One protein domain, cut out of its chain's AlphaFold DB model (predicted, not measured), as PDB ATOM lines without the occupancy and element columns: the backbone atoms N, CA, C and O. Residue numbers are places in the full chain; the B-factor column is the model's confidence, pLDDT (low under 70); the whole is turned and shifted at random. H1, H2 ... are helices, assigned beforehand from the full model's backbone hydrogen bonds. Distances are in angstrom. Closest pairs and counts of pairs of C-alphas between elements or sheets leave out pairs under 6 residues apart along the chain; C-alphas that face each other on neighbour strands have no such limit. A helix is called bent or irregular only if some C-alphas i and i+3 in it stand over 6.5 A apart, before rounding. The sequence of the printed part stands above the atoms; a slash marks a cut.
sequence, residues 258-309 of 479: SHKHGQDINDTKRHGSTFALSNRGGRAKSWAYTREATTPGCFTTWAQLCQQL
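Overview. This is residues 258 to 309 of the 479 residues of the protein "HTH CENPB-type domain-containing protein" of Phytophthora palmivora var. palmivora (UniProt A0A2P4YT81). Four short helices form an open cluster with few contacts: the longest, H3, stands with H2 and H4 in a triangle, and H1 is set off at one end of the longest axis, beyond H2. The stretch after H3 folds back to H4, and residues 292 to 297, of which 292 to 294 belong to H3, stick out. The printed part has 52 residues, with four named helices in the order H1, H2, H3, H4 and no named strand; the class is all helix. By its radius of gyration of the C-alphas, 11.0 A, the whole is compact, and it spans 30 by 22 by 19 A.

Along the chain. H3, residues 283 to 294, is 16.5 A long and begins at C-alpha 283 (166.475, 157.957, 115.262). H2, residues 273 to 278, is 8.7 A long. H4, residues 302 to 309, is 10.5 A long and ends at C-alpha 309 (163.839, 164.596, 105.573). H1, residues 260 to 270, is 14.2 A long and begins at C-alpha 260 (140.411, 149.016, 102.507); it is only just irregular, with C-alphas 267 and 270 6.6 A apart.

Arrangement. H3 only just touches H2, with 3 pairs of C-alphas within 8 A and with its residues 285 to 288 alone; the closest C-alphas are those of Leu 277 and Lys 285, 7.1 A apart. They run opposite ways at a steep tilt of 58 degrees. H3 and H4 are near each other, with 6 pairs of C-alphas within 10 A. H2 and H4 are close but not clearly touching, closest at the C-alphas of Ser 273 and Trp 302, 5.6 A. H1 is close to H2 but not clearly touching, closest at the C-alphas of Asn 266 and Thr 274, 7.5 A; H1 and H3 are apart. Every O i to N i+4 pair is within hydrogen-bond range in H2, H3 and H4, and 6 of 7 in H1.

Size, cuts and confidence. The C-alphas farthest apart, of Lys 260 and Arg 283, are 30.4 A apart. The printed part has no cut and no long link. Mean pLDDT of the printed part is 70.7; residues 261 to 281 and 302 are under 70.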
ATOM      1  N   SER A 258     145.533 145.897 105.494       70.00
ATOM      2  CA  SER A 258     144.349 145.175 105.985       70.00
ATOM      3  C   SER A 258     143.074 146.027 105.943       70.00
ATOM      4  O   SER A 258     141.974 145.491 105.880       70.00
ATOM      5  N   HIS A 259     143.211 147.357 105.953       71.69
ATOM      6  CA  HIS A 259     142.095 148.298 105.895       71.69
ATOM      7  C   HIS A 259     141.939 148.854 104.480       71.69
ATOM      8  O   HIS A 259     142.863 149.485 103.957       71.69
ATOM      9  N   LYS A 260     140.747 148.669 103.899       72.38
ATOM     10  CA  LYS A 260     140.411 149.016 102.507       72.38
ATOM     11  C   LYS A 260     140.625 150.504 102.196       72.38
ATOM     12  O   LYS A 260     141.334 150.838 101.261       72.38
ATOM     13  N   HIS A 261     140.158 151.390 103.077       66.69
ATOM     14  CA  HIS A 261     140.389 152.837 102.965       66.69
ATOM     15  C   HIS A 261     141.885 153.214 103.005       66.69
ATOM     16  O   HIS A 261     142.340 154.094 102.278       66.69
ATOM     17  N   GLY A 262     142.676 152.510 103.823       59.25
ATOM     18  CA  GLY A 262     144.128 152.691 103.877       59.25
ATOM     19  C   GLY A 262     144.834 152.217 102.603       59.25
ATOM     20  O   GLY A 262     145.818 152.832 102.194       59.25
ATOM     21  N   GLN A 263     144.319 151.163 101.960       64.69
ATOM     22  CA  GLN A 263     144.808 150.666 100.674       64.69
ATOM     23  C   GLN A 263     144.497 151.658  99.545       64.69
ATOM     24  O   GLN A 263     145.414 152.045  98.828       64.69
ATOM     25  N   ASP A 264     143.267 152.170  99.477       62.75
ATOM     26  CA  ASP A 264     142.866 153.150  98.461       62.75
ATOM     27  C   ASP A 264     143.698 154.441  98.556       62.75
ATOM     28  O   ASP A 264     144.144 154.985  97.545       62.75
ATOM     29  N   ILE A 265     144.000 154.917  99.770       60.94
ATOM     30  CA  ILE A 265     144.883 156.077  99.977       60.94
ATOM     31  C   ILE A 265     146.336 155.762  99.588       60.94
ATOM     32  O   ILE A 265     147.035 156.627  99.046       60.94
ATOM     33  N   ASN A 266     146.815 154.548  99.868       61.75
ATOM     34  CA  ASN A 266     148.163 154.129  99.486       61.75
ATOM     35  C   ASN A 266     148.334 154.090  97.962       61.75
ATOM     36  O   ASN A 266     149.345 154.595  97.464       61.75
ATOM     37  N   ASP A 267     147.334 153.566  97.255       61.03
ATOM     38  CA  ASP A 267     147.332 153.418  95.798       61.03
ATOM     39  C   ASP A 267     147.117 154.759  95.082       61.03
ATOM     40  O   ASP A 267     147.775 155.041  94.081       61.03
ATOM     41  N   THR A 268     146.252 155.620  95.629       56.88
ATOM     42  CA  THR A 268     145.846 156.875  94.970       56.88
ATOM     43  C   THR A 268     146.739 158.068  95.325       56.88
ATOM     44  O   THR A 268     146.890 158.970  94.508       56.88
ATOM     45  N   LYS A 269     147.310 158.127  96.543       56.72
ATOM     46  CA  LYS A 269     147.973 159.348  97.059       56.72
ATOM     47  C   LYS A 269     149.386 159.142  97.605       56.72
ATOM     48  O   LYS A 269     150.237 160.011  97.431       56.72
ATOM     49  N   ARG A 270     149.666 158.032  98.305       54.75
ATOM     50  CA  ARG A 270     150.913 157.923  99.094       54.75
ATOM     51  C   ARG A 270     152.124 157.403  98.318       54.75
ATOM     52  O   ARG A 270     153.230 157.607  98.814       54.75
ATOM     53  N   HIS A 271     151.964 156.787  97.141       57.97
ATOM     54  CA  HIS A 271     153.039 156.441  96.182       57.97
ATOM     55  C   HIS A 271     154.371 155.957  96.816       57.97
ATOM     56  O   HIS A 271     155.454 156.387  96.426       57.97
ATOM     57  N   GLY A 272     154.319 155.089  97.836       56.56
ATOM     58  CA  GLY A 272     155.515 154.554  98.515       56.56
ATOM     59  C   GLY A 272     156.044 155.350  99.723       56.56
ATOM     60  O   GLY A 272     156.960 154.882 100.397       56.56
ATOM     61  N   SER A 273     155.447 156.491 100.077       55.09
ATOM     62  CA  SER A 273     155.809 157.298 101.260       55.09
ATOM     63  C   SER A 273     155.604 156.525 102.568       55.09
ATOM     64  O   SER A 273     156.471 156.528 103.439       55.09
ATOM     65  N   THR A 274     154.505 155.770 102.673       57.69
ATOM     66  CA  THR A 274     154.201 154.878 103.807       57.69
ATOM     67  C   THR A 274     155.233 153.755 103.941       57.69
ATOM     68  O   THR A 274     155.675 153.447 105.045       57.69
ATOM     69  N   PHE A 275     155.683 153.191 102.814       59.25
ATOM     70  CA  PHE A 275     156.746 152.181 102.787       59.25
ATOM     71  C   PHE A 275     158.101 152.762 103.215       59.25
ATOM     72  O   PHE A 275     158.826 152.174 104.015       59.25
ATOM     73  N   ALA A 276     158.447 153.951 102.719       60.28
ATOM     74  CA  ALA A 276     159.684 154.628 103.095       60.28
ATOM     75  C   ALA A 276     159.711 155.067 104.566       60.28
ATOM     76  O   ALA A 276     160.795 155.263 105.112       60.28
ATOM     77  N   LEU A 277     158.551 155.230 105.206       63.06
ATOM     78  CA  LEU A 277     158.423 155.430 106.652       63.06
ATOM     79  C   LEU A 277     158.584 154.109 107.418       63.06
ATOM     80  O   LEU A 277     159.335 154.065 108.392       63.06
ATOM     81  N   SER A 278     157.955 153.021 106.951       62.72
ATOM     82  CA  SER A 278     158.048 151.703 107.599       62.72
ATOM     83  C   SER A 278     159.444 151.083 107.522       62.72
ATOM     84  O   SER A 278     159.812 150.308 108.399       62.72
ATOM     85  N   ASN A 279     160.235 151.440 106.506       63.12
ATOM     86  CA  ASN A 279     161.588 150.919 106.307       63.12
ATOM     87  C   ASN A 279     162.685 151.738 107.023       63.12
ATOM     88  O   ASN A 279     163.873 151.532 106.778       63.12
ATOM     89  N   ARG A 280     162.316 152.698 107.889       64.81
ATOM     90  CA  ARG A 280     163.285 153.468 108.688       64.81
ATOM     91  C   ARG A 280     163.666 152.726 109.958       64.81
ATOM     92  O   ARG A 280     162.821 152.137 110.626       64.81
ATOM     93  N   GLY A 281     164.934 152.846 110.335       67.88
ATOM     94  CA  GLY A 281     165.467 152.370 111.609       67.88
ATOM     95  C   GLY A 281     165.968 153.511 112.497       67.88
ATOM     96  O   GLY A 281     166.260 154.612 112.022       67.88
ATOM     97  N   GLY A 282     166.082 153.239 113.798       76.06
ATOM     98  CA  GLY A 282     166.710 154.136 114.774       76.06
ATOM     99  C   GLY A 282     166.072 155.528 114.860       76.06
ATOM    100  O   GLY A 282     164.858 155.684 114.745       76.06
ATOM    101  N   ARG A 283     166.907 156.560 115.042       75.25
ATOM    102  CA  ARG A 283     166.475 157.957 115.262       75.25
ATOM    103  C   ARG A 283     165.602 158.524 114.136       75.25
ATOM    104  O   ARG A 283     164.707 159.318 114.401       75.25
ATOM    105  N   ALA A 284     165.814 158.079 112.896       76.56
ATOM    106  CA  ALA A 284     165.011 158.504 111.749       76.56
ATOM    107  C   ALA A 284     163.578 157.955 111.781       76.56
ATOM    108  O   ALA A 284     162.666 158.590 111.248       76.56
ATOM    109  N   LYS A 285     163.378 156.790 112.415       79.12
ATOM    110  CA  LYS A 285     162.056 156.215 112.665       79.12
ATOM    111  C   LYS A 285     161.325 157.044 113.719       79.12
ATOM    112  O   LYS A 285     160.249 157.556 113.429       79.12
ATOM    113  N   SER A 286     161.940 157.247 114.887       79.88
ATOM    114  CA  SER A 286     161.344 158.016 115.989       79.88
ATOM    115  C   SER A 286     160.959 159.429 115.560       79.88
ATOM    116  O   SER A 286     159.812 159.816 115.739       79.88
ATOM    117  N   TRP A 287     161.863 160.151 114.883       87.06
ATOM    118  CA  TRP A 287     161.577 161.483 114.338       87.06
ATOM    119  C   TRP A 287     160.326 161.505 113.452       87.06
ATOM    120  O   TRP A 287     159.486 162.391 113.589       87.06
ATOM    121  N   ALA A 288     160.192 160.524 112.557       81.00
ATOM    122  CA  ALA A 288     159.094 160.479 111.604       81.00
ATOM    123  C   ALA A 288     157.743 160.228 112.282       81.00
ATOM    124  O   ALA A 288     156.773 160.910 111.973       81.00
ATOM    125  N   TYR A 289     157.690 159.282 113.226       80.06
ATOM    126  CA  TYR A 289     156.465 159.000 113.977       80.06
ATOM    127  C   TYR A 289     156.081 160.154 114.905       80.06
ATOM    128  O   TYR A 289     154.904 160.487 114.978       80.06
ATOM    129  N   THR A 290     157.049 160.812 115.556       83.44
ATOM    130  CA  THR A 290     156.782 162.013 116.361       83.44
ATOM    131  C   THR A 290     156.202 163.135 115.499       83.44
ATOM    132  O   THR A 290     155.197 163.726 115.868       83.44
ATOM    133  N   ARG A 291     156.777 163.383 114.315       80.50
ATOM    134  CA  ARG A 291     156.270 164.379 113.357       80.50
ATOM    135  C   ARG A 291     154.843 164.088 112.894       80.50
ATOM    136  O   ARG A 291     154.021 164.996 112.914       80.50
ATOM    137  N   GLU A 292     154.549 162.845 112.521       77.88
ATOM    138  CA  GLU A 292     153.204 162.446 112.088       77.88
ATOM    139  C   GLU A 292     152.185 162.524 113.241       77.88
ATOM    140  O   GLU A 292     151.026 162.847 113.007       77.88
ATOM    141  N   ALA A 293     152.613 162.286 114.487       77.69
ATOM    142  CA  ALA A 293     151.762 162.429 115.669       77.69
ATOM    143  C   ALA A 293     151.455 163.899 116.009       77.69
ATOM    144  O   ALA A 293     150.335 164.215 116.397       77.69
ATOM    145  N   THR A 294     152.428 164.804 115.860       84.62
ATOM    146  CA  THR A 294     152.235 166.243 116.116       84.62
ATOM    147  C   THR A 294     151.504 166.946 114.973       84.62
ATOM    148  O   THR A 294     150.781 167.914 115.193       84.62
ATOM    149  N   THR A 295     151.695 166.492 113.736       81.25
ATOM    150  CA  THR A 295     151.065 167.079 112.551       81.25
ATOM    151  C   THR A 295     150.585 165.958 111.629       81.25
ATOM    152  O   THR A 295     151.317 165.551 110.720       81.25
ATOM    153  N   PRO A 296     149.363 165.441 111.852       79.00
ATOM    154  CA  PRO A 296     148.793 164.386 111.022       79.00
ATOM    155  C   PRO A 296     148.770 164.791 109.546       79.00
ATOM    156  O   PRO A 296     148.344 165.893 109.200       79.00
ATOM    157  N   GLY A 297     149.240 163.910 108.660       73.56
ATOM    158  CA  GLY A 297     149.327 164.207 107.231       73.56
ATOM    159  C   GLY A 297     150.553 165.027 106.818       73.56
ATOM    160  O   GLY A 297     150.616 165.494 105.682       73.56
ATOM    161  N   CYS A 298     151.576 165.173 107.667       74.62
ATOM    162  CA  CYS A 298     152.808 165.867 107.275       74.62
ATOM    163  C   CYS A 298     153.571 165.166 106.130       74.62
ATOM    164  O   CYS A 298     154.421 165.787 105.490       74.62
ATOM    165  N   PHE A 299     153.242 163.907 105.819       77.19
ATOM    166  CA  PHE A 299     153.822 163.127 104.723       77.19
ATOM    167  C   PHE A 299     152.788 162.744 103.646       77.19
ATOM    168  O   PHE A 299     152.737 161.590 103.213       77.19
ATOM    169  N   THR A 300     151.940 163.685 103.204       70.00
ATOM    170  CA  THR A 300     150.901 163.375 102.194       70.00
ATOM    171  C   THR A 300     151.454 163.075 100.802       70.00
ATOM    172  O   THR A 300     150.835 162.312 100.065       70.00
ATOM    173  N   THR A 301     152.627 163.611 100.451       72.69
ATOM    174  CA  THR A 301     153.285 163.366  99.158       72.69
ATOM    175  C   THR A 301     154.756 162.986  99.325       72.69
ATOM    176  O   THR A 301     155.415 163.369 100.295       72.69
ATOM    177  N   TRP A 302     155.307 162.280  98.332       66.69
ATOM    178  CA  TRP A 302     156.734 161.941  98.291       66.69
ATOM    179  C   TRP A 302     157.632 163.188  98.345       66.69
ATOM    180  O   TRP A 302     158.648 163.203  99.038       66.69
ATOM    181  N   ALA A 303     157.230 164.265  97.664       73.12
ATOM    182  CA  ALA A 303     157.960 165.530  97.661       73.12
ATOM    183  C   ALA A 303     158.046 166.145  99.067       73.12
ATOM    184  O   ALA A 303     159.138 166.511  99.505       73.12
ATOM    185  N   GLN A 304     156.928 166.179  99.803       78.81
ATOM    186  CA  GLN A 304     156.895 166.654 101.190       78.81
ATOM    187  C   GLN A 304     157.744 165.777 102.115       78.81
ATOM    188  O   GLN A 304     158.491 166.299 102.943       78.81
ATOM    189  N   LEU A 305     157.690 164.452 101.942       80.38
ATOM    190  CA  LEU A 305     158.527 163.516 102.693       80.38
ATOM    191  C   LEU A 305     160.018 163.803 102.486       80.38
ATOM    192  O   LEU A 305     160.768 163.923 103.455       80.38
ATOM    193  N   CYS A 306     160.448 163.933 101.229       77.56
ATOM    194  CA  CYS A 306     161.828 164.259 100.889       77.56
ATOM    195  C   CYS A 306     162.240 165.631 101.428       77.56
ATOM    196  O   CYS A 306     163.336 165.762 101.967       77.56
ATOM    197  N   GLN A 307     161.380 166.644 101.314       80.69
ATOM    198  CA  GLN A 307     161.658 167.990 101.809       80.69
ATOM    199  C   GLN A 307     161.863 168.003 103.328       80.69
ATOM    200  O   GLN A 307     162.842 168.566 103.811       80.69
ATOM    201  N   GLN A 308     160.992 167.334 104.085       82.94
ATOM    202  CA  GLN A 308     161.107 167.284 105.543       82.94
ATOM    203  C   GLN A 308     162.304 166.456 106.009       82.94
ATOM    204  O   GLN A 308     162.969 166.835 106.969       82.94
ATOM    205  N   LEU A 309     162.617 165.358 105.315       82.06
ATOM    206  CA  LEU A 309     163.839 164.596 105.573       82.06
ATOM    207  C   LEU A 309     165.090 165.447 105.358       82.06
ATOM    208  O   LEU A 309     165.994 165.432 106.190       82.06
TER     209      LEU A 309